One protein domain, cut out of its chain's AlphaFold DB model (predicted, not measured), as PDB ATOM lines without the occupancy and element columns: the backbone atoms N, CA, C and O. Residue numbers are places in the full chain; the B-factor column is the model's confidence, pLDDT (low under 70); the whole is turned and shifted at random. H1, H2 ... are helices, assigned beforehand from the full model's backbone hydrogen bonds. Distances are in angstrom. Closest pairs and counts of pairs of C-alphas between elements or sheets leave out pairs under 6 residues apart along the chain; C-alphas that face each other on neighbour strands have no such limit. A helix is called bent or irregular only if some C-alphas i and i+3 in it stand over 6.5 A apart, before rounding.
ATOM      1  N   LEU A 251     128.884 141.970 214.669       68.31
ATOM      2  CA  LEU A 251     130.239 142.533 214.757       68.31
ATOM      3  C   LEU A 251     131.267 141.440 215.101       68.31
ATOM      4  O   LEU A 251     132.370 141.442 214.564       68.31
ATOM      5  N   HIS A 252     130.867 140.486 215.947       70.38
ATOM      6  CA  HIS A 252     131.596 139.259 216.253       70.38
ATOM      7  C   HIS A 252     132.072 138.501 215.004       70.38
ATOM      8  O   HIS A 252     133.265 138.222 214.893       70.38
ATOM      9  N   HIS A 253     131.179 138.201 214.056       70.31
ATOM     10  CA  HIS A 253     131.516 137.433 212.854       70.31
ATOM     11  C   HIS A 253     132.554 138.189 211.998       70.31
ATOM     12  O   HIS A 253     133.606 137.639 211.672       70.31
ATOM     13  N   ASN A 254     132.358 139.493 211.768       71.69
ATOM     14  CA  ASN A 254     133.325 140.342 211.056       71.69
ATOM     15  C   ASN A 254     134.700 140.393 211.762       71.69
ATOM     16  O   ASN A 254     135.751 140.336 211.122       71.69
ATOM     17  N   ARG A 255     134.706 140.507 213.097       80.69
ATOM     18  CA  ARG A 255     135.925 140.580 213.924       80.69
ATOM     19  C   ARG A 255     136.702 139.259 213.927       80.69
ATOM     20  O   ARG A 255     137.921 139.279 213.763       80.69
ATOM     21  N   ARG A 256     136.001 138.125 214.030       79.25
ATOM     22  CA  ARG A 256     136.547 136.768 213.852       79.25
ATOM     23  C   ARG A 256     137.260 136.641 212.505       79.25
ATOM     24  O   ARG A 256     138.419 136.240 212.449       79.25
ATOM     25  N   LEU A 257     136.598 137.054 211.429       77.31
ATOM     26  CA  LEU A 257     137.131 136.939 210.072       77.31
ATOM     27  C   LEU A 257     138.333 137.854 209.820       77.31
ATOM     28  O   LEU A 257     139.250 137.455 209.108       77.31
ATOM     29  N   ALA A 258     138.401 139.027 210.455       80.62
ATOM     30  CA  ALA A 258     139.618 139.841 210.458       80.62
ATOM     31  C   ALA A 258     140.789 139.120 211.160       80.62
ATOM     32  O   ALA A 258     141.911 139.117 210.648       80.62
ATOM     33  N   VAL A 259     140.528 138.451 212.294       86.12
ATOM     34  CA  VAL A 259     141.516 137.613 213.003       86.12
ATOM     35  C   VAL A 259     141.988 136.447 212.122       86.12
ATOM     36  O   VAL A 259     143.181 136.130 212.127       86.12
ATOM     37  N   ASP A 260     141.108 135.826 211.334       83.25
ATOM     38  CA  ASP A 260     141.456 134.747 210.394       83.25
ATOM     39  C   ASP A 260     142.210 135.227 209.150       83.25
ATOM     40  O   ASP A 260     143.275 134.682 208.844       83.25
ATOM     41  N   ALA A 261     141.754 136.296 208.498       82.44
ATOM     42  CA  ALA A 261     142.443 136.897 207.360       82.44
ATOM     43  C   ALA A 261     143.868 137.350 207.728       82.44
ATOM     44  O   ALA A 261     144.814 137.074 206.984       82.44
ATOM     45  N   LEU A 262     144.051 137.994 208.890       88.38
ATOM     46  CA  LEU A 262     145.377 138.414 209.347       88.38
ATOM     47  C   LEU A 262     146.285 137.216 209.656       88.38
ATOM     48  O   LEU A 262     147.445 137.213 209.252       88.38
ATOM     49  N   TYR A 263     145.778 136.182 210.331       89.94
ATOM     50  CA  TYR A 263     146.565 134.986 210.652       89.94
ATOM     51  C   TYR A 263     147.079 134.270 209.397       89.94
ATOM     52  O   TYR A 263     148.265 133.943 209.330       89.94
ATOM     53  N   GLN A 264     146.225 134.090 208.381       86.56
ATOM     54  CA  GLN A 264     146.641 133.484 207.113       86.56
ATOM     55  C   GLN A 264     147.678 134.358 206.389       86.56
ATOM     56  O   GLN A 264     148.717 133.855 205.969       86.56
ATOM     57  N   ARG A 265     147.462 135.682 206.319       89.12
ATOM     58  CA  ARG A 265     148.439 136.638 205.757       89.12
ATOM     59  C   ARG A 265     149.797 136.571 206.466       89.12
ATOM     60  O   ARG A 265     150.831 136.565 205.799       89.12
ATOM     61  N   LEU A 266     149.807 136.496 207.798       89.94
ATOM     62  CA  LEU A 266     151.034 136.430 208.597       89.94
ATOM     63  C   LEU A 266     151.765 135.090 208.450       89.94
ATOM     64  O   LEU A 266     152.988 135.099 208.351       89.94
ATOM     65  N   ILE A 267     151.058 133.957 208.358       89.38
ATOM     66  CA  ILE A 267     151.696 132.654 208.098       89.38
ATOM     67  C   ILE A 267     152.242 132.562 206.676       89.38
ATOM     68  O   ILE A 267     153.377 132.128 206.509       89.38
ATOM     69  N   THR A 268     151.499 133.011 205.662       87.44
ATOM     70  CA  THR A 268     151.994 133.033 204.274       87.44
ATOM     71  C   THR A 268     153.220 133.940 204.127       87.44
ATOM     72  O   THR A 268     154.124 133.628 203.358       87.44
ATOM     73  N   ALA A 269     153.298 135.035 204.893       85.44
ATOM     74  CA  ALA A 269     154.468 135.912 204.915       85.44
ATOM     75  C   ALA A 269     155.645 135.369 205.751       85.44
ATOM     76  O   ALA A 269     156.796 135.614 205.395       85.44
ATOM     77  N   GLN A 270     155.383 134.694 206.878       87.75
ATOM     78  CA  GLN A 270     156.398 134.184 207.811       87.75
ATOM     79  C   GLN A 270     155.947 132.860 208.473       87.75
ATOM     80  O   GLN A 270     155.503 132.861 209.626       87.75
ATOM     81  N   PRO A 271     156.106 131.697 207.808       86.25
ATOM     82  CA  PRO A 271     155.651 130.406 208.344       86.25
ATOM     83  C   PRO A 271     156.292 130.031 209.690       86.25
ATOM     84  O   PRO A 271     155.655 129.417 210.545       86.25
ATOM     85  N   THR A 272     157.542 130.450 209.907       87.56
ATOM     86  CA  THR A 272     158.304 130.261 211.154       87.56
ATOM     87  C   THR A 272     157.707 131.000 212.353       87.56
ATOM     88  O   THR A 272     157.930 130.585 213.489       87.56
ATOM     89  N   ALA A 273     156.911 132.051 212.130       85.12
ATOM     90  CA  ALA A 273     156.256 132.802 213.195       85.12
ATOM     91  C   ALA A 273     155.011 132.095 213.763       85.12
ATOM     92  O   ALA A 273     154.532 132.491 214.823       85.12
ATOM     93  N   ARG A 274     154.502 131.029 213.120       85.31
ATOM     94  CA  ARG A 274     153.281 130.293 213.517       85.31
ATOM     95  C   ARG A 274     153.087 130.089 215.033       85.31
ATOM     96  O   ARG A 274     152.014 130.462 215.498       85.31
ATOM     97  N   PRO A 275     154.047 129.571 215.836       83.62
ATOM     98  CA  PRO A 275     153.851 129.388 217.283       83.62
ATOM     99  C   PRO A 275     153.661 130.697 218.076       83.62
ATOM    100  O   PRO A 275     153.151 130.663 219.191       83.62
ATOM    101  N   GLN A 276     154.042 131.847 217.514       82.88
ATOM    102  CA  GLN A 276     153.838 133.178 218.097       82.88
ATOM    103  C   GLN A 276     152.470 133.783 217.723       82.88
ATOM    104  O   GLN A 276     152.069 134.788 218.306       82.88
ATOM    105  N   LEU A 277     151.737 133.195 216.771       87.50
ATOM    106  CA  LEU A 277     150.489 133.733 216.213       87.50
ATOM    107  C   LEU A 277     149.243 133.133 216.888       87.50
ATOM    108  O   LEU A 277     148.338 132.617 216.229       87.50
ATOM    109  N   THR A 278     149.198 133.201 218.222       89.56
ATOM    110  CA  THR A 278     148.005 132.818 218.996       89.56
ATOM    111  C   THR A 278     146.833 133.762 218.712       89.56
ATOM    112  O   THR A 278     147.017 134.899 218.266       89.56
ATOM    113  N   THR A 279     145.617 133.324 219.034       88.81
ATOM    114  CA  THR A 279     144.386 134.120 218.928       88.81
ATOM    115  C   THR A 279     144.509 135.503 219.565       88.81
ATOM    116  O   THR A 279     144.180 136.511 218.940       88.81
ATOM    117  N   LEU A 280     145.019 135.554 220.800       91.31
ATOM    118  CA  LEU A 280     145.190 136.793 221.552       91.31
ATOM    119  C   LEU A 280     146.208 137.717 220.876       91.31
ATOM    120  O   LEU A 280     145.960 138.912 220.756       91.31
ATOM    121  N   ASN A 281     147.323 137.161 220.399       91.50
ATOM    122  CA  ASN A 281     148.395 137.931 219.773       91.50
ATOM    123  C   ASN A 281     147.916 138.588 218.467       91.50
ATOM    124  O   ASN A 281     148.160 139.773 218.249       91.50
ATOM    125  N   VAL A 282     147.178 137.844 217.635       91.25
ATOM    126  CA  VAL A 282     146.586 138.350 216.384       91.25
ATOM    127  C   VAL A 282     145.465 139.362 216.664       91.25
ATOM    128  O   VAL A 282     145.386 140.390 215.995       91.25
ATOM    129  N   GLY A 283     144.629 139.121 217.679       89.56
ATOM    130  CA  GLY A 283     143.554 140.037 218.075       89.56
ATOM    131  C   GLY A 283     144.051 141.372 218.639       89.56
ATOM    132  O   GLY A 283     143.546 142.425 218.258       89.56
ATOM    133  N   VAL A 284     145.065 141.357 219.511       90.81
ATOM    134  CA  VAL A 284     145.666 142.586 220.063       90.81
ATOM    135  C   VAL A 284     146.347 143.403 218.969       90.81
ATOM    136  O   VAL A 284     146.151 144.614 218.921       90.81
ATOM    137  N   LEU A 285     147.069 142.746 218.056       91.31
ATOM    138  CA  LEU A 285     147.681 143.394 216.897       91.31
ATOM    139  C   LEU A 285     146.633 144.101 216.015       91.31
ATOM    140  O   LEU A 285     146.855 145.237 215.612       91.31
ATOM    141  N   LEU A 286     145.466 143.485 215.784       87.19
ATOM    142  CA  LEU A 286     144.357 144.146 215.085       87.19
ATOM    143  C   LEU A 286     143.823 145.368 215.836       87.19
ATOM    144  O   LEU A 286     143.594 146.392 215.208       87.19
ATOM    145  N   VAL A 287     143.628 145.293 217.156       84.56
ATOM    146  CA  VAL A 287     143.145 146.449 217.937       84.56
ATOM    147  C   VAL A 287     144.146 147.602 217.910       84.56
ATOM    148  O   VAL A 287     143.745 148.757 217.782       84.56
ATOM    149  N   GLU A 288     145.440 147.300 218.007       85.62
ATOM    150  CA  GLU A 288     146.514 148.296 217.923       85.62
ATOM    151  C   GLU A 288     146.582 148.946 216.529       85.62
ATOM    152  O   GLU A 288     146.796 150.152 216.445       85.62
ATOM    153  N   SER A 289     146.304 148.186 215.465       83.25
ATOM    154  CA  SER A 289     146.218 148.643 214.066       83.25
ATOM    155  C   SER A 289     144.779 148.926 213.593       83.25
ATOM    156  O   SER A 289     144.449 148.702 212.434       83.25
ATOM    157  N   ARG A 290     143.877 149.357 214.492       79.62
ATOM    158  CA  ARG A 290     142.492 149.804 214.186       79.62
ATOM    159  C   ARG A 290     141.615 148.833 213.354       79.62
ATOM    160  O   ARG A 290     140.583 149.238 212.826       79.62
ATOM    161  N   PHE A 291     141.968 147.549 213.304       78.62
ATOM    162  CA  PHE A 291     141.449 146.488 212.422       78.62
ATOM    163  C   PHE A 291     141.765 146.630 210.920       78.62
ATOM    164  O   PHE A 291     141.177 145.913 210.107       78.62
ATOM    165  N   ASP A 292     142.732 147.466 210.543       78.56
ATOM    166  CA  ASP A 292     143.340 147.418 209.214       78.56
ATOM    167  C   ASP A 292     144.286 146.200 209.105       78.56
ATOM    168  O   ASP A 292     145.149 145.957 209.953       78.56
ATOM    169  N   LEU A 293     144.088 145.384 208.063       80.75
ATOM    170  CA  LEU A 293     144.826 144.133 207.850       80.75
ATOM    171  C   LEU A 293     146.228 144.342 207.268       80.75
ATOM    172  O   LEU A 293     147.052 143.430 207.349       80.75
ATOM    173  N   ASP A 294     146.484 145.475 206.625       80.94
ATOM    174  CA  ASP A 294     147.752 145.806 205.981       80.94
ATOM    175  C   ASP A 294     148.646 146.600 206.952       80.94
ATOM    176  O   ASP A 294     149.830 146.274 207.089       80.94
ATOM    177  N   GLU A 295     148.070 147.514 207.747       82.00
ATOM    178  CA  GLU A 295     148.737 148.134 208.904       82.00
ATOM    179  C   GLU A 295     149.160 147.070 209.932       82.00
ATOM    180  O   GLU A 295     150.307 147.070 210.380       82.00
ATOM    181  N   ALA A 296     148.296 146.096 210.244       86.62
ATOM    182  CA  ALA A 296     148.632 145.007 211.165       86.62
ATOM    183  C   ALA A 296     149.800 144.128 210.666       86.62
ATOM    184  O   ALA A 296     150.663 143.727 211.452       86.62
ATOM    185  N   VAL A 297     149.876 143.847 209.358       89.88
ATOM    186  CA  VAL A 297     151.014 143.118 208.762       89.88
ATOM    187  C   VAL A 297     152.292 143.964 208.798       89.88
ATOM    188  O   VAL A 297     153.368 143.422 209.071       89.88
ATOM    189  N   ALA A 298     152.200 145.276 208.566       88.31
ATOM    190  CA  ALA A 298     153.335 146.191 208.677       88.31
ATOM    191  C   ALA A 298     153.859 146.273 210.123       88.31
ATOM    192  O   ALA A 298     155.042 146.022 210.354       88.31
ATOM    193  N   ALA A 299     152.978 146.505 211.099       89.00
ATOM    194  CA  ALA A 299     153.317 146.587 212.519       89.00
ATOM    195  C   ALA A 299     153.902 145.272 213.069       89.00
ATOM    196  O   ALA A 299     154.800 145.297 213.912       89.00
ATOM    197  N   PHE A 300     153.456 144.108 212.579       93.06
ATOM    198  CA  PHE A 300     154.085 142.830 212.927       93.06
ATOM    199  C   PHE A 300     155.524 142.730 212.403       93.06
ATOM    200  O   PHE A 300     156.424 142.325 213.141       93.06
ATOM    201  N   ARG A 301     155.756 143.124 211.144       91.19
ATOM    202  CA  ARG A 301     157.093 143.126 210.528       91.19
ATOM    203  C   ARG A 301     158.034 144.110 211.224       91.19
ATOM    204  O   ARG A 301     159.174 143.743 211.488       91.19
ATOM    205  N   GLU A 302     157.558 145.304 211.577       90.69
ATOM    206  CA  GLU A 302     158.327 146.287 212.353       90.69
ATOM    207  C   GLU A 302     158.775 145.704 213.702       90.69
ATOM    208  O   GLU A 302     159.964 145.717 214.018       90.69
ATOM    209  N   ARG A 303     157.857 145.077 214.452       90.94
ATOM    210  CA  ARG A 303     158.182 144.441 215.740       90.94
ATOM    211  C   ARG A 303     159.240 143.348 215.590       90.94
ATOM    212  O   ARG A 303     160.172 143.315 216.385       90.94
ATOM    213  N   GLN A 304     159.154 142.497 214.562       88.69
ATOM    214  CA  GLN A 304     160.179 141.475 214.281       88.69
ATOM    215  C   GLN A 304     161.565 142.090 213.979       88.69
ATOM    216  O   GLN A 304     162.584 141.494 214.322       88.69
ATOM    217  N   LEU A 305     161.624 143.292 213.394       90.56
ATOM    218  CA  LEU A 305     162.871 144.042 213.161       90.56
ATOM    219  C   LEU A 305     163.378 144.793 214.409       90.56
ATOM    220  O   LEU A 305     164.531 145.232 214.445       90.56
ATOM    221  N   HIS A 306     162.546 144.955 215.441       91.69
ATOM    222  CA  HIS A 306     162.843 145.746 216.635       91.69
ATOM    223  C   HIS A 306     162.664 144.921 217.924       91.69
ATOM    224  O   HIS A 306     161.624 145.007 218.583       91.69
ATOM    225  N   PRO A 307     163.707 144.180 218.368       88.44
ATOM    226  CA  PRO A 307     163.618 143.234 219.486       88.44
ATOM    227  C   PRO A 307     163.032 143.788 220.791       88.44
ATOM    228  O   PRO A 307     162.392 143.040 221.524       88.44
ATOM    229  N   ARG A 308     163.198 145.089 221.078       87.31
ATOM    230  CA  ARG A 308     162.556 145.745 222.234       87.31
ATOM    231  C   ARG A 308     161.035 145.819 222.079       87.31
ATOM    232  O   ARG A 308     160.328 145.325 222.946       87.31
ATOM    233  N   GLN A 309     160.537 146.326 220.945       86.75
ATOM    234  CA  GLN A 309     159.096 146.353 220.653       86.75
ATOM    235  C   GLN A 309     158.489 144.941 220.709       86.75
ATOM    236  O   GLN A 309     157.408 144.753 221.265       86.75
ATOM    237  N   PHE A 310     159.196 143.936 220.176       87.19
ATOM    238  CA  PHE A 310     158.771 142.537 220.248       87.19
ATOM    239  C   PHE A 310     158.702 142.012 221.691       87.19
ATOM    240  O   PHE A 310     157.719 141.370 222.067       87.19
ATOM    241  N   GLN A 311     159.718 142.292 222.515       86.69
ATOM    242  CA  GLN A 311     159.746 141.910 223.929       86.69
ATOM    243  C   GLN A 311     158.628 142.592 224.725       86.69
ATOM    244  O   GLN A 311     157.927 141.918 225.476       86.69
ATOM    245  N   ASP A 312     158.407 143.890 224.526       84.75
ATOM    246  CA  ASP A 312     157.385 144.650 225.248       84.75
ATOM    247  C   ASP A 312     155.962 144.240 224.832       84.75
ATOM    248  O   ASP A 312     155.106 144.034 225.696       84.75
ATOM    249  N   ALA A 313     155.722 143.989 223.538       85.38
ATOM    250  CA  ALA A 313     154.472 143.394 223.061       85.38
ATOM    251  C   ALA A 313     154.256 141.983 223.640       85.38
ATOM    252  O   ALA A 313     153.176 141.680 224.149       85.38
ATOM    253  N   THR A 314     155.289 141.133 223.641       86.88
ATOM    254  CA  THR A 314     155.236 139.783 224.236       86.88
ATOM    255  C   THR A 314     154.924 139.841 225.734       86.88
ATOM    256  O   THR A 314     154.127 139.042 226.231       86.88
ATOM    257  N   ARG A 315     155.494 140.813 226.457       85.12
ATOM    258  CA  ARG A 315     155.227 141.031 227.884       85.12
ATOM    259  C   ARG A 315     153.792 141.501 228.120       85.12
ATOM    260  O   ARG A 315     153.103 140.918 228.952       85.12
ATOM    261  N   ARG A 316     153.293 142.474 227.339       85.31
ATOM    262  CA  ARG A 316     151.881 142.910 227.371       85.31
ATOM    263  C   ARG A 316     150.937 141.720 227.192       85.31
ATOM    264  O   ARG A 316     150.035 141.515 228.003       85.31
ATOM    265  N   LEU A 317     151.189 140.900 226.172       87.38
ATOM    266  CA  LEU A 317     150.408 139.702 225.866       87.38
ATOM    267  C   LEU A 317     150.449 138.668 227.000       87.38
ATOM    268  O   LEU A 317     149.432 138.035 227.278       87.38
ATOM    269  N   ARG A 318     151.575 138.531 227.709       86.56
ATOM    270  CA  ARG A 318     151.674 137.666 228.892       86.56
ATOM    271  C   ARG A 318     150.902 138.220 230.097       86.56
ATOM    272  O   ARG A 318     150.143 137.465 230.705       86.56
ATOM    273  N   ARG A 319     150.999 139.523 230.404       84.44
ATOM    274  CA  ARG A 319     150.232 140.164 231.500       84.44
ATOM    275  C   ARG A 319     148.717 139.989 231.336       84.44
ATOM    276  O   ARG A 319     148.010 139.780 232.322       84.44
ATOM    277  N   LEU A 320     148.207 139.998 230.101       88.62
ATOM    278  CA  LEU A 320     146.789 139.735 229.811       88.62
ATOM    279  C   LEU A 320     146.344 138.309 230.195       88.62
ATOM    280  O   LEU A 320     145.159 138.100 230.446       88.62
ATOM    281  N   ARG A 321     147.267 137.345 230.301       89.00
ATOM    282  CA  ARG A 321     146.981 135.932 230.616       89.00
ATOM    283  C   ARG A 321     147.173 135.539 232.081       89.00
ATOM    284  O   ARG A 321     146.642 134.520 232.510       89.00
ATOM    285  N   ILE A 322     147.931 136.322 232.844       84.94
ATOM    286  CA  ILE A 322     148.146 136.105 234.281       84.94
ATOM    287  C   ILE A 322     146.962 136.726 235.048       84.94
ATOM    288  O   ILE A 322     146.679 137.901 234.814       84.94
ATOM    289  N   PRO A 323     146.271 136.023 235.969       78.88
ATOM    290  CA  PRO A 323     145.173 136.606 236.746       78.88
ATOM    291  C   PRO A 323     145.609 137.845 237.540       78.88
ATOM    292  O   PRO A 323     146.463 137.773 238.422       78.88
ATOM    293  N   GLY A 324     144.990 138.992 237.247       68.50
ATOM    294  CA  GLY A 324     145.230 140.243 237.971       68.50
ATOM    295  C   GLY A 324     144.292 140.403 239.177       68.50
ATOM    296  O   GLY A 324     143.082 140.505 238.957       68.50
ATOM    297  N   PRO A 325     144.792 140.494 240.428       62.94
ATOM    298  CA  PRO A 325     143.961 140.784 241.603       62.94
ATOM    299  C   PRO A 325     143.293 142.171 241.597       62.94
ATOM    300  O   PRO A 325     142.275 142.348 242.263       62.94
ATOM    301  N   ASN A 326     143.808 143.156 240.849       67.06
ATOM    302  CA  ASN A 326     143.130 144.450 240.681       67.06
ATOM    303  C   ASN A 326     141.951 144.347 239.702       67.06
ATOM    304  O   ASN A 326     142.141 143.996 238.535       67.06
ATOM    305  N   GLN A 327     140.779 144.840 240.121       66.25
ATOM    306  CA  GLN A 327     139.615 145.051 239.247       66.25
ATOM    307  C   GLN A 327     139.966 145.896 238.003       66.25
ATOM    308  O   GLN A 327     139.435 145.646 236.936       66.25
ATOM    309  N   CYS A 328     140.931 146.822 238.081       62.50
ATOM    310  CA  CYS A 328     141.350 147.623 236.919       62.50
ATOM    311  C   CYS A 328     141.894 146.767 235.756       62.50
ATOM    312  O   CYS A 328     141.552 147.024 234.607       62.50
ATOM    313  N   HIS A 329     142.686 145.723 236.037       69.50
ATOM    314  CA  HIS A 329     143.165 144.804 234.991       69.50
ATOM    315  C   HIS A 329     142.074 143.813 234.551       69.50
ATOM    316  O   HIS A 329     142.185 143.195 233.496       69.50
ATOM    317  N   GLN A 330     141.039 143.604 235.366       77.19
ATOM    318  CA  GLN A 330     139.858 142.827 234.983       77.19
ATOM    319  C   GLN A 330     139.000 143.633 233.996       77.19
ATOM    320  O   GLN A 330     138.648 143.124 232.935       77.19
ATOM    321  N   ASP A 331     138.772 144.913 234.295       72.31
ATOM    322  CA  ASP A 331     138.063 145.868 233.441       72.31
ATOM    323  C   ASP A 331     138.818 146.095 232.113       72.31
ATOM    324  O   ASP A 331     138.200 146.083 231.050       72.31
ATOM    325  N   GLU A 332     140.156 146.224 232.146       79.12
ATOM    326  CA  GLU A 332     141.012 146.305 230.946       79.12
ATOM    327  C   GLU A 332     140.891 145.048 230.073       79.12
ATOM    328  O   GLU A 332     140.629 145.156 228.873       79.12
ATOM    329  N   ARG A 333     141.038 143.853 230.670       84.94
ATOM    330  CA  ARG A 333     140.887 142.576 229.957       84.94
ATOM    331  C   ARG A 333     139.508 142.453 229.321       84.94
ATOM    332  O   ARG A 333     139.435 142.068 228.158       84.94
ATOM    333  N   ILE A 334     138.435 142.814 230.031       83.31
ATOM    334  CA  ILE A 334     137.075 142.777 229.476       83.31
ATOM    335  C   ILE A 334     136.923 143.784 228.332       83.31
ATOM    336  O   ILE A 334     136.451 143.398 227.268       83.31
ATOM    337  N   ALA A 335     137.363 145.035 228.481       80.44
ATOM    338  CA  ALA A 335     137.250 146.035 227.418       80.44
ATOM    339  C   ALA A 335     138.028 145.635 226.148       80.44
ATOM    340  O   ALA A 335     137.501 145.714 225.033       80.44
ATOM    341  N   LEU A 336     139.262 145.145 226.305       85.44
ATOM    342  CA  LEU A 336     140.085 144.660 225.196       85.44
ATOM    343  C   LEU A 336     139.484 143.394 224.568       85.44
ATOM    344  O   LEU A 336     139.443 143.277 223.344       85.44
ATOM    345  N   PHE A 337     138.951 142.480 225.384       89.56
ATOM    346  CA  PHE A 337     138.241 141.292 224.915       89.56
ATOM    347  C   PHE A 337     137.010 141.664 224.100       89.56
ATOM    348  O   PHE A 337     136.900 141.209 222.971       89.56
ATOM    349  N   MET A 338     136.133 142.536 224.608       83.69
ATOM    350  CA  MET A 338     134.939 142.991 223.888       83.69
ATOM    351  C   MET A 338     135.297 143.636 222.542       83.69
ATOM    352  O   MET A 338     134.633 143.388 221.537       83.69
ATOM    353  N   THR A 339     136.405 144.382 222.494       83.56
ATOM    354  CA  THR A 339     136.903 145.018 221.265       83.56
ATOM    355  C   THR A 339     137.387 143.992 220.225       83.56
ATOM    356  O   THR A 339     137.034 144.115 219.050       83.56
ATOM    357  N   ILE A 340     138.149 142.968 220.640       85.75
ATOM    358  CA  ILE A 340     138.646 141.884 219.763       85.75
ATOM    359  C   ILE A 340     137.518 140.931 219.349       85.75
ATOM    360  O   ILE A 340     137.407 140.577 218.181       85.75
ATOM    361  N   ALA A 341     136.700 140.500 220.306       83.81
ATOM    362  CA  ALA A 341     135.657 139.494 220.137       83.81
ATOM    363  C   ALA A 341     134.407 140.030 219.423       83.81
ATOM    364  O   ALA A 341     133.601 139.238 218.943       83.81
ATOM    365  N   GLY A 342     134.208 141.353 219.387       75.44
ATOM    366  CA  GLY A 342     133.001 141.976 218.836       75.44
ATOM    367  C   GLY A 342     131.719 141.662 219.617       75.44
ATOM    368  O   GLY A 342     130.630 141.827 219.068       75.44
ATOM    369  N   ILE A 343     131.846 141.191 220.864       75.06
ATOM    370  CA  ILE A 343     130.733 140.918 221.780       75.06
ATOM    371  C   ILE A 343     130.281 142.212 222.469       75.06
ATOM    372  O   ILE A 343     131.095 143.037 222.887       75.06
ATOM    373  N   ASP A 344     128.970 142.378 222.599       67.44
ATOM    374  CA  ASP A 344     128.307 143.528 223.212       67.44
ATOM    375  C   ASP A 344     127.859 143.283 224.667       67.44
ATOM    376  O   ASP A 344     127.738 144.243 225.430       67.44
ATOM    377  N   ASP A 345     127.673 142.026 225.089       68.31
ATOM    378  CA  ASP A 345     127.381 141.687 226.488       68.31
ATOM    379  C   ASP A 345     128.644 141.587 227.368       68.31
ATOM    380  O   ASP A 345     129.426 140.631 227.318       68.31
ATOM    381  N   TYR A 346     128.782 142.570 228.257       76.56
ATOM    382  CA  TYR A 346     129.777 142.612 229.328       76.56
ATOM    383  C   TYR A 346     129.672 141.428 230.308       76.56
ATOM    384  O   TYR A 346     130.697 140.967 230.816       76.56
ATOM    385  N   TYR A 347     128.466 140.921 230.598       72.94
ATOM    386  CA  TYR A 347     128.288 139.812 231.541       72.94
ATOM    387  C   TYR A 347     128.768 138.489 230.946       72.94
ATOM    388  O   TYR A 347     129.534 137.789 231.607       72.94
ATOM    389  N   ALA A 348     128.399 138.176 229.702       73.94
ATOM    390  CA  ALA A 348     128.940 137.040 228.964       73.94
ATOM    391  C   ALA A 348     130.477 137.062 228.912       73.94
ATOM    392  O   ALA A 348     131.113 136.065 229.257       73.94
ATOM    393  N   ALA A 349     131.078 138.212 228.572       80.19
ATOM    394  CA  ALA A 349     132.531 138.379 228.591       80.19
ATOM    395  C   ALA A 349     133.119 138.125 229.992       80.19
ATOM    396  O   ALA A 349     134.043 137.327 230.138       80.19
ATOM    397  N   ARG A 350     132.561 138.744 231.043       82.19
ATOM    398  CA  ARG A 350     133.019 138.560 232.430       82.19
ATOM    399  C   ARG A 350     132.947 137.101 232.888       82.19
ATOM    400  O   ARG A 350     133.912 136.619 233.472       82.19
ATOM    401  N   VAL A 351     131.838 136.399 232.650       79.75
ATOM    402  CA  VAL A 351     131.698 135.004 233.105       79.75
ATOM    403  C   VAL A 351     132.681 134.093 232.364       79.75
ATOM    404  O   VAL A 351     133.247 133.193 232.979       79.75
ATOM    405  N   LEU A 352     132.972 134.373 231.090       85.38
ATOM    406  CA  LEU A 352     134.009 133.669 230.331       85.38
ATOM    407  C   LEU A 352     135.429 133.917 230.878       85.38
ATOM    408  O   LEU A 352     136.281 133.035 230.825       85.38
ATOM    409  N   PHE A 353     135.701 135.094 231.449       88.75
ATOM    410  CA  PHE A 353     136.937 135.310 232.205       88.75
ATOM    411  C   PHE A 353     136.951 134.543 233.530       88.75
ATOM    412  O   PHE A 353     137.976 133.963 233.885       88.75
ATOM    413  N   GLU A 354     135.834 134.516 234.257       85.88
ATOM    414  CA  GLU A 354     135.728 133.811 235.539       85.88
ATOM    415  C   GLU A 354     135.892 132.287 235.377       85.88
ATOM    416  O   GLU A 354     136.580 131.673 236.193       85.88
ATOM    417  N   THR A 355     135.385 131.676 234.295       86.56
ATOM    418  CA  THR A 355     135.615 130.246 233.996       86.56
ATOM    419  C   THR A 355     137.066 129.923 233.619       86.56
ATOM    420  O   THR A 355     137.536 128.821 233.907       86.56
ATOM    421  N   HIS A 356     137.807 130.871 233.033       88.81
ATOM    422  CA  HIS A 356     139.212 130.694 232.621       88.81
ATOM    423  C   HIS A 356     140.246 131.236 233.613       88.81
ATOM    424  O   HIS A 356     141.413 131.399 233.256       88.81
ATOM    425  N   ASN A 357     139.860 131.497 234.868       89.12
ATOM    426  CA  ASN A 357     140.737 132.093 235.890       89.12
ATOM    427  C   ASN A 357     141.415 133.392 235.405       89.12
ATOM    428  O   ASN A 357     142.584 133.642 235.687       89.12
ATOM    429  N   TRP A 358     140.679 134.207 234.650       88.69
ATOM    430  CA  TRP A 358     141.121 135.451 234.015       88.69
ATOM    431  C   TRP A 358     142.248 135.333 232.960       88.69
ATOM    432  O   TRP A 358     142.773 136.364 232.536       88.69
ATOM    433  N   ASP A 359     142.578 134.132 232.457       91.38
ATOM    434  CA  ASP A 359     143.463 133.974 231.287       91.38
ATOM    435  C   ASP A 359     142.744 134.421 230.002       91.38
ATOM    436  O   ASP A 359     141.962 133.677 229.402       91.38
ATOM    437  N   MET A 360     143.046 135.644 229.551       92.00
ATOM    438  CA  MET A 360     142.468 136.219 228.334       92.00
ATOM    439  C   MET A 360     142.755 135.402 227.068       92.00
ATOM    440  O   MET A 360     141.956 135.436 226.133       92.00
ATOM    441  N   GLY A 361     143.865 134.659 227.025       91.56
ATOM    442  CA  GLY A 361     144.186 133.789 225.896       91.56
ATOM    443  C   GLY A 361     143.166 132.664 225.777       91.56
ATOM    444  O   GLY A 361     142.552 132.504 224.727       91.56
ATOM    445  N   ARG A 362     142.911 131.958 226.883       89.38
ATOM    446  CA  ARG A 362     141.950 130.846 226.931       89.38
ATOM    447  C   ARG A 362     140.502 131.291 226.759       89.38
ATOM    448  O   ARG A 362     139.756 130.626 226.046       89.38
ATOM    449  N   ALA A 363     140.126 132.428 227.348       90.00
ATOM    450  CA  ALA A 363     138.813 133.023 227.115       90.00
ATOM    451  C   ALA A 363     138.610 133.343 225.623       90.00
ATOM    452  O   ALA A 363     137.573 133.005 225.058       90.00
ATOM    453  N   MET A 364     139.613 133.927 224.954       89.62
ATOM    454  CA  MET A 364     139.538 134.228 223.520       89.62
ATOM    455  C   MET A 364     139.564 132.966 222.645       89.62
ATOM    456  O   MET A 364     138.851 132.906 221.647       89.62
ATOM    457  N   ASP A 365     140.335 131.944 223.023       88.00
ATOM    458  CA  ASP A 365     140.365 130.654 222.328       88.00
ATOM    459  C   ASP A 365     139.001 129.945 222.399       88.00
ATOM    460  O   ASP A 365     138.480 129.535 221.361       88.00
ATOM    461  N   GLN A 366     138.376 129.852 223.585       85.62
ATOM    462  CA  GLN A 366     137.025 129.285 223.703       85.62
ATOM    463  C   GLN A 366     136.007 130.133 222.928       85.62
ATOM    464  O   GLN A 366     135.156 129.567 222.239       85.62
ATOM    465  N   TRP A 367     136.110 131.465 223.007       84.56
ATOM    466  CA  TRP A 367     135.214 132.372 222.295       84.56
ATOM    467  C   TRP A 367     135.269 132.180 220.779       84.56
ATOM    468  O   TRP A 367     134.232 132.019 220.146       84.56
ATOM    469  N   MET A 368     136.462 132.132 220.184       80.38
ATOM    470  CA  MET A 368     136.582 131.919 218.741       80.38
ATOM    471  C   MET A 368     136.157 130.502 218.330       80.38
ATOM    472  O   MET A 368     135.609 130.329 217.244       80.38
ATOM    473  N   GLN A 369     136.323 129.490 219.188       77.81
ATOM    474  CA  GLN A 369     135.794 128.144 218.930       77.81
ATOM    475  C   GLN A 369     134.254 128.101 218.914       77.81
ATOM    476  O   GLN A 369     133.684 127.601 217.953       77.81
ATOM    477  N   ASN A 370     133.581 128.612 219.956       73.94
ATOM    478  CA  ASN A 370     132.154 128.335 220.211       73.94
ATOM    479  C   ASN A 370     131.236 129.573 220.067       73.94
ATOM    480  O   ASN A 370     130.021 129.477 220.255       73.94
ATOM    481  N   GLY A 371     131.795 130.752 219.779       71.56
ATOM    482  CA  GLY A 371     131.066 132.014 219.637       71.56
ATOM    483  C   GLY A 371     130.209 132.346 220.861       71.56
ATOM    484  O   GLY A 371     130.599 132.098 222.005       71.56
ATOM    485  N   LEU A 372     128.988 132.827 220.614       62.41
ATOM    486  CA  LEU A 372     127.989 133.151 221.643       62.41
ATOM    487  C   LEU A 372     127.629 131.971 222.568       62.41
ATOM    488  O   LEU A 372     127.192 132.214 223.690       62.41
ATOM    489  N   ARG A 373     127.860 130.713 222.157       62.41
ATOM    490  CA  ARG A 373     127.632 129.513 222.992       62.41
ATOM    491  C   ARG A 373     128.690 129.334 224.092       62.41
ATOM    492  O   ARG A 373     128.519 128.499 224.973       62.41
ATOM    493  N   SER A 374     129.777 130.114 224.066       57.88
ATOM    494  CA  SER A 374     130.858 130.052 225.065       57.88
ATOM    495  C   SER A 374     130.439 130.541 226.452       57.88
ATOM    496  O   SER A 374     131.003 130.100 227.453       57.88
ATOM    497  N   ALA A 375     129.486 131.476 226.519       57.66
ATOM    498  CA  ALA A 375     129.038 132.090 227.761       57.66
ATOM    499  C   ALA A 375     127.719 131.453 228.242       57.66
ATOM    500  O   ALA A 375     126.780 131.338 227.452       57.66
ATOM    501  N   PRO A 376     127.595 131.068 229.526       55.53
ATOM    502  CA  PRO A 376     126.382 130.431 230.024       55.53
ATOM    503  C   PRO A 376     125.203 131.414 230.013       55.53
ATOM    504  O   PRO A 376     125.203 132.415 230.729       55.53
ATOM    505  N   HIS A 377     124.159 131.095 229.243       53.00
ATOM    506  CA  HIS A 377     122.990 131.958 228.992       53.00
ATOM    507  C   HIS A 377     122.104 132.266 230.220       53.00
ATOM    508  O   HIS A 377     121.075 132.920 230.094       53.00
ATOM    509  N   ALA A 378     122.470 131.797 231.413       53.75
ATOM    510  CA  ALA A 378     121.734 132.037 232.647       53.75
ATOM    511  C   ALA A 378     122.452 133.079 233.516       53.75
ATOM    512  O   ALA A 378     123.190 132.732 234.441       53.75
ATOM    513  N   ALA A 379     122.190 134.368 233.272       51.62
ATOM    514  CA  ALA A 379     122.523 135.382 234.268       51.62
ATOM    515  C   ALA A 379     121.831 135.043 235.609       51.62
ATOM    516  O   ALA A 379     120.668 134.621 235.604       51.62
ATOM    517  N   PRO A 380     122.498 135.248 236.767       53.91
ATOM    518  CA  PRO A 380     121.910 135.005 238.081       53.91
ATOM    519  C   PRO A 380     120.505 135.606 238.204       53.91
ATOM    520  O   PRO A 380     120.266 136.722 237.740       53.91
ATOM    521  N   ALA A 381     119.576 134.913 238.873       51.72
ATOM    522  CA  ALA A 381     118.168 135.333 238.978       51.72
ATOM    523  C   ALA A 381     117.990 136.784 239.491       51.72
ATOM    524  O   ALA A 381     117.049 137.485 239.116       51.72
ATOM    525  N   ASN A 382     118.951 137.256 240.287       46.66
ATOM    526  CA  ASN A 382     119.070 138.616 240.817       46.66
ATOM    527  C   ASN A 382     119.239 139.694 239.720       46.66
ATOM    528  O   ASN A 382     118.869 140.851 239.922       46.66
ATOM    529  N   ILE A 383     119.818 139.323 238.572       46.31
ATOM    530  CA  ILE A 383     120.085 140.179 237.407       46.31
ATOM    531  C   ILE A 383     118.941 140.090 236.391       46.31
ATOM    532  O   ILE A 383     118.547 141.127 235.866       46.31
ATOM    533  N   ARG A 384     118.323 138.912 236.200       42.94
ATOM    534  CA  ARG A 384     117.132 138.733 235.335       42.94
ATOM    535  C   ARG A 384     115.948 139.653 235.697       42.94
ATOM    536  O   ARG A 384     115.127 139.952 234.841       42.94
ATOM    537  N   ARG A 385     115.880 140.174 236.931       42.00
ATOM    538  CA  ARG A 385     114.894 141.199 237.351       42.00
ATOM    539  C   ARG A 385     115.216 142.635 236.891       42.00
ATOM    540  O   ARG A 385     114.454 143.551 237.193       42.00
ATOM    541  N   ARG A 386     116.340 142.879 236.207       40.75
ATOM    542  CA  ARG A 386     116.761 144.209 235.729       40.75
ATOM    543  C   ARG A 386     116.524 144.324 234.221       40.75
ATOM    544  O   ARG A 386     117.126 143.580 233.458       40.75
ATOM    545  N   ARG A 387     115.766 145.345 233.786       41.28
ATOM    546  CA  ARG A 387     115.470 145.675 232.364       41.28
ATOM    547  C   ARG A 387     116.700 145.927 231.456       41.28
ATOM    548  O   ARG A 387     116.532 146.306 230.306       41.28
ATOM    549  N   THR A 388     117.922 145.790 231.968       40.78
ATOM    550  CA  THR A 388     119.183 145.912 231.217       40.78
ATOM    551  C   THR A 388     119.754 144.568 230.771       40.78
ATOM    552  O   THR A 388     120.685 144.563 229.977       40.78
ATOM    553  N   TYR A 389     119.249 143.442 231.286       39.09
ATOM    554  CA  TYR A 389     119.610 142.123 230.773       39.09
ATOM    555  C   TYR A 389     118.650 141.750 229.640       39.09
ATOM    556  O   TYR A 389     117.517 141.345 229.892       39.09
ATOM    557  N   GLN A 390     119.101 141.923 228.399       45.50
ATOM    558  CA  GLN A 390     118.566 141.147 227.284       45.50
ATOM    559  C   GLN A 390     119.236 139.773 227.335       45.50
ATOM    560  O   GLN A 390     120.451 139.698 227.517       45.50
ATOM    561  N   GLU A 391     118.472 138.695 227.162       44.66
ATOM    562  CA  GLU A 391     119.098 137.412 226.843       44.66
ATOM    563  C   GLU A 391     119.789 137.548 225.477       44.66
ATOM    564  O   GLU A 391     119.202 138.140 224.562       44.66
ATOM    565  N   PRO A 392     121.045 137.084 225.331       45.12
ATOM    566  CA  PRO A 392     121.773 137.215 224.079       45.12
ATOM    567  C   PRO A 392     121.035 136.411 223.012       45.12
ATOM    568  O   PRO A 392     120.980 135.184 223.077       45.12
ATOM    569  N   VAL A 393     120.434 137.111 222.047       44.16
ATOM    570  CA  VAL A 393     119.651 136.469 220.991       44.16
ATOM    571  C   VAL A 393     120.581 135.541 220.214       44.16
ATOM    572  O   VAL A 393     121.541 135.999 219.592       44.16
ATOM    573  N   LEU A 394     120.285 134.241 220.246       44.81
ATOM    574  CA  LEU A 394     120.964 133.200 219.471       44.81
ATOM    575  C   LEU A 394     120.554 133.312 217.993       44.81
ATOM    576  O   LEU A 394     119.897 132.445 217.432       44.81
ATOM    577  N   LEU A 395     120.914 134.441 217.382       39.59
ATOM    578  CA  LEU A 395     120.511 134.881 216.041       39.59
ATOM    579  C   LEU A 395     121.369 134.265 214.920       39.59
ATOM    580  O   LEU A 395     121.253 134.651 213.762       39.59
ATOM    581  N   HIS A 396     122.262 133.347 215.281       42.75
ATOM    582  CA  HIS A 396     123.202 132.691 214.389       42.75
ATOM    583  C   HIS A 396     123.347 131.222 214.790       42.75
ATOM    584  O   HIS A 396     123.978 130.908 215.802       42.75
ATOM    585  N   ASP A 397     122.853 130.328 213.934       40.97
ATOM    586  CA  ASP A 397     123.259 128.918 213.888       40.97
ATOM    587  C   ASP A 397     124.616 128.754 213.170       40.97
ATOM    588  O   ASP A 397     124.852 127.818 212.404       40.97
ATOM    589  N   ASP A 398     125.546 129.655 213.502       44.59
ATOM    590  CA  ASP A 398     126.989 129.541 213.297       44.59
ATOM    591  C   ASP A 398     127.482 128.396 214.213       44.59
ATOM    592  O   ASP A 398     128.078 128.608 215.270       44.59
ATOM    593  N   THR A 399     127.110 127.164 213.850       38.44
ATOM    594  CA  THR A 399     127.243 125.935 214.658       38.44
ATOM    595  C   THR A 399     128.390 125.032 214.231       38.44
ATOM    596  O   THR A 399     128.736 124.095 214.953       38.44
ATOM    597  N   GLU A 400     128.960 125.293 213.058       45.53
ATOM    598  CA  GLU A 400     130.101 124.558 212.535       45.53
ATOM    599  C   GLU A 400     131.321 124.737 213.453       45.53
ATOM    600  O   GLU A 400     131.426 125.702 214.215       45.53
ATOM    601  N   ASN A 401     132.308 123.843 213.340       46.34
ATOM    602  CA  ASN A 401     133.643 124.112 213.877       46.34
ATOM    603  C   ASN A 401     134.320 125.170 212.989       46.34
ATOM    604  O   ASN A 401     135.197 124.858 212.186       46.34
ATOM    605  N   LEU A 402     133.892 126.427 213.142       50.97
ATOM    606  CA  LEU A 402     134.201 127.603 212.311       50.97
ATOM    607  C   LEU A 402     135.686 128.014 212.312       50.97
ATOM    608  O   LEU A 402     136.036 129.107 211.865       50.97
ATOM    609  N   TRP A 403     136.568 127.184 212.865       58.56
ATOM    610  CA  TRP A 403     138.017 127.297 212.801       58.56
ATOM    611  C   TRP A 403     138.618 125.963 212.373       58.56
ATOM    612  O   TRP A 403     138.604 124.987 213.124       58.56
ATOM    613  N   ALA A 404     139.220 125.954 211.184       52.12
ATOM    614  CA  ALA A 404     140.047 124.846 210.732       52.12
ATOM    615  C   ALA A 404     141.170 124.577 211.750       52.12
ATOM    616  O   ALA A 404     141.911 125.486 212.141       52.12
ATOM    617  N   ALA A 405     141.295 123.321 212.185       47.56
ATOM    618  CA  ALA A 405     142.246 122.912 213.214       47.56
ATOM    619  C   ALA A 405     143.696 123.171 212.760       47.56
ATOM    620  O   ALA A 405     144.262 122.431 211.958       47.56
ATOM    621  N   GLY A 406     144.305 124.247 213.265       58.41
ATOM    622  CA  GLY A 406     145.633 124.665 212.806       58.41
ATOM    623  C   GLY A 406     146.271 125.861 213.516       58.41
ATOM    624  O   GLY A 406     147.484 126.047 213.373       58.41
ATOM    625  N   ARG A 407     145.515 126.650 214.289       67.56
ATOM    626  CA  ARG A 407     146.062 127.689 215.178       67.56
ATOM    627  C   ARG A 407     146.677 127.083 216.442       67.56
ATOM    628  O   ARG A 407     146.090 126.156 217.000       67.56
ATOM    629  N   PRO A 408     147.794 127.628 216.956       71.19
ATOM    630  CA  PRO A 408     148.185 127.381 218.333       71.19
ATOM    631  C   PRO A 408     147.249 128.161 219.265       71.19
ATOM    632  O   PRO A 408     147.306 129.390 219.344       71.19
ATOM    633  N   PHE A 409     146.399 127.437 219.992       77.56
ATOM    634  CA  PHE A 409     145.743 127.974 221.186       77.56
ATOM    635  C   PHE A 409     146.807 128.391 222.215       77.56
ATOM    636  O   PHE A 409     147.918 127.856 222.228       77.56
ATOM    637  N   GLY A 410     146.478 129.315 223.117       67.62
ATOM    638  CA  GLY A 410     147.412 129.851 224.110       67.62
ATOM    639  C   GLY A 410     147.988 128.805 225.079       67.62
ATOM    640  O   GLY A 410     148.981 129.078 225.751       67.62
ATOM    641  N   GLY A 411     147.399 127.611 225.172       73.75
ATOM    642  CA  GLY A 411     147.917 126.510 225.988       73.75
ATOM    643  C   GLY A 411     147.872 126.813 227.490       73.75
ATOM    644  O   GLY A 411     146.891 127.352 228.009       73.75
ATOM    645  N   ALA A 412     148.923 126.460 228.228       74.62
ATOM    646  CA  ALA A 412     149.104 126.949 229.596       74.62
ATOM    647  C   ALA A 412     149.475 128.449 229.585       74.62
ATOM    648  O   ALA A 412     150.203 128.877 228.686       74.62
ATOM    649  N   PRO A 413     148.996 129.268 230.539       73.12
ATOM    650  CA  PRO A 413     149.597 130.578 230.763       73.12
ATOM    651  C   PRO A 413     151.069 130.382 231.168       73.12
ATOM    652  O   PRO A 413     151.361 129.463 231.941       73.12
ATOM    653  N   PRO A 414     152.012 131.200 230.666       75.06
ATOM    654  CA  PRO A 414     153.387 131.170 231.150       75.06
ATOM    655  C   PRO A 414     153.431 131.435 232.657       75.06
ATOM    656  O   PRO A 414     152.626 132.213 233.174       75.06
ATOM    657  N   ALA A 415     154.389 130.823 233.357       76.75
ATOM    658  CA  ALA A 415     154.673 131.212 234.731       76.75
ATOM    659  C   ALA A 415     155.042 132.713 234.764       76.75
ATOM    660  O   ALA A 415     155.816 133.143 233.902       76.75
ATOM    661  N   PRO A 416     154.499 133.507 235.706       76.06
ATOM    662  CA  PRO A 416     154.843 134.920 235.823       76.06
ATOM    663  C   PRO A 416     156.322 135.050 236.194       76.06
ATOM    664  O   PRO A 416     156.765 134.454 237.178       76.06
ATOM    665  N   ASP A 417     157.089 135.807 235.408       79.25
ATOM    666  CA  ASP A 417     158.497 136.058 235.707       79.25
ATOM    667  C   ASP A 417     158.690 137.274 236.631       79.25
ATOM    668  O   ASP A 417     157.742 137.946 237.045       79.25
ATOM    669  N   ALA A 418     159.942 137.543 237.004       75.69
ATOM    670  CA  ALA A 418     160.265 138.645 237.903       75.69
ATOM    671  C   ALA A 418     159.886 140.025 237.330       75.69
ATOM    672  O   ALA A 418     159.579 140.919 238.112       75.69
ATOM    673  N   HIS A 419     159.864 140.204 236.005       75.06
ATOM    674  CA  HIS A 419     159.411 141.439 235.365       75.06
ATOM    675  C   HIS A 419     157.886 141.514 235.295       75.06
ATOM    676  O   HIS A 419     157.346 142.571 235.592       75.06
ATOM    677  N   ASP A 420     157.178 140.413 235.015       69.00
ATOM    678  CA  ASP A 420     155.709 140.395 235.122       69.00
ATOM    679  C   ASP A 420     155.247 140.779 236.539       69.00
ATOM    680  O   ASP A 420     154.282 141.526 236.707       69.00
ATOM    681  N   LEU A 421     155.956 140.287 237.563       71.94
ATOM    682  CA  LEU A 421     155.689 140.592 238.970       71.94
ATOM    683  C   LEU A 421     156.134 142.006 239.375       71.94
ATOM    684  O   LEU A 421     155.423 142.640 240.152       71.94
ATOM    685  N   LEU A 422     157.266 142.512 238.870       71.06
ATOM    686  CA  LEU A 422     157.734 143.882 239.127       71.06
ATOM    687  C   LEU A 422     156.840 144.923 238.457       71.06
ATOM    688  O   LEU A 422     156.379 145.835 239.132       71.06
ATOM    689  N   ASP A 423     156.548 144.758 237.169       64.62
ATOM    690  CA  ASP A 423     155.690 145.672 236.417       64.62
ATOM    691  C   ASP A 423     154.293 145.738 237.058       64.62
ATOM    692  O   ASP A 423     153.731 146.814 237.254       64.62
ATOM    693  N   ALA A 424     153.747 144.584 237.462       63.06
ATOM    694  CA  ALA A 424     152.497 144.551 238.207       63.06
ATOM    695  C   ALA A 424     152.648 145.177 239.609       63.06
ATOM    696  O   ALA A 424     151.733 145.851 240.066       63.06
ATOM    697  N   ALA A 425     153.783 145.017 240.300       61.88
ATOM    698  CA  ALA A 425     154.046 145.672 241.588       61.88
ATOM    699  C   ALA A 425     154.176 147.205 241.490       61.88
ATOM    700  O   ALA A 425     153.824 147.897 242.449       61.88
ATOM    701  N   GLU A 426     154.617 147.739 240.348       63.56
ATOM    702  CA  GLU A 426     154.554 149.172 240.040       63.56
ATOM    703  C   GLU A 426     153.093 149.628 239.867       63.56
ATOM    704  O   GLU A 426     152.681 150.596 240.514       63.56
ATOM    705  N   ASP A 427     152.265 148.867 239.136       51.69
ATOM    706  CA  ASP A 427     150.809 149.088 239.044       51.69
ATOM    707  C   ASP A 427     150.094 148.951 240.418       51.69
ATOM    708  O   ASP A 427     149.153 149.695 240.725       51.69
TER     709      ASP A 427
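Overview. This is residues 251 to 427 of the 748 residues of an uncharacterized protein of Endocarpon pusillum (strain Z07020 / HMAS-L-300199) (UniProt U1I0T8). Crossed helices make a compact body round a short helix in its middle, H3, which H1, H4, H6 and H8 each cross almost at right angles. H7 packs on H6 and H8, H5 turns off the end of H4, residues 380 to 388 with H9 stick out, and an unnamed stretch, residues 385 to 417, runs round the outside to H10. The printed part has 177 residues, with ten named helices, H1 to H10 in chain order, and no named strand: all helix. It is compact, with a radius of gyration of the C-alphas of 16.7 A and spans of 54 by 40 by 26 A.

Arrangement. Start at H1, residues 251 to 269, whose residues 258 to 263 alone touch H3, residues 279 to 288, about perpendicular at 79 degrees; the closest C-alphas, of Val 259 and Gly 283, are 6.0 A apart. Between them, H2, residues 271 to 276, is irregular, with C-alphas 272 and 275 7.6 A apart, and meets H3 only through their link. Next, H4, residues 293 to 305, touches H3 at 76 degrees, closest at Leu 286 and Ala 296, 5.9 A. H5, residues 307 to 319, and H4 only just touch, and only at the corner, with 3 pairs of C-alphas within 8 A, closest at Arg 303 and Phe 310, 4.9 A. H6, residues 327 to 341, touches H3 with residues 336 to 340 alone, at 90 degrees, closest at Gly 283 and Ile 340, 5.5 A. H8, residues 360 to 374, is irregular, with C-alphas 369 and 372 9.7 A apart; it touches H7, residues 346 to 355, closest at Leu 352 and Ala 363, 5.8 A. H9, residues 381 to 384, touches no helix. H10, residues 418 to 427, only just touches H5, with 3 pairs of C-alphas within 8 A, closest at Arg 319 and Asp 420, 6.6 A. Every O i to N i+4 pair is within hydrogen-bond range in H1, H3, H4, H5, H6, H7 and H10, 8 of 11 in H8 and 0 of 2 in H2, where 2 of 3 O i to N i+3 pairs are; H9 is too short for an O i to N i+4 pair.

Along the chain. Find C-alpha 251 at (130.239, 142.533, 214.757); H1 runs 27.0 A from there to C-alpha 269. H4 is 18.8 A long, H5 18.2 A and H6 20.3 A. H10 ends at C-alpha 427, (150.809, 149.088, 239.044).

Size, cuts and confidence. The C-alphas farthest apart, of Leu 305 and Arg 385, are 53.8 A apart. The printed part has no cut, and the link from H9 to H10 is long, with 33 residues. Mean pLDDT of the printed part is 75.0; look for low confidence at residues 372 to 407.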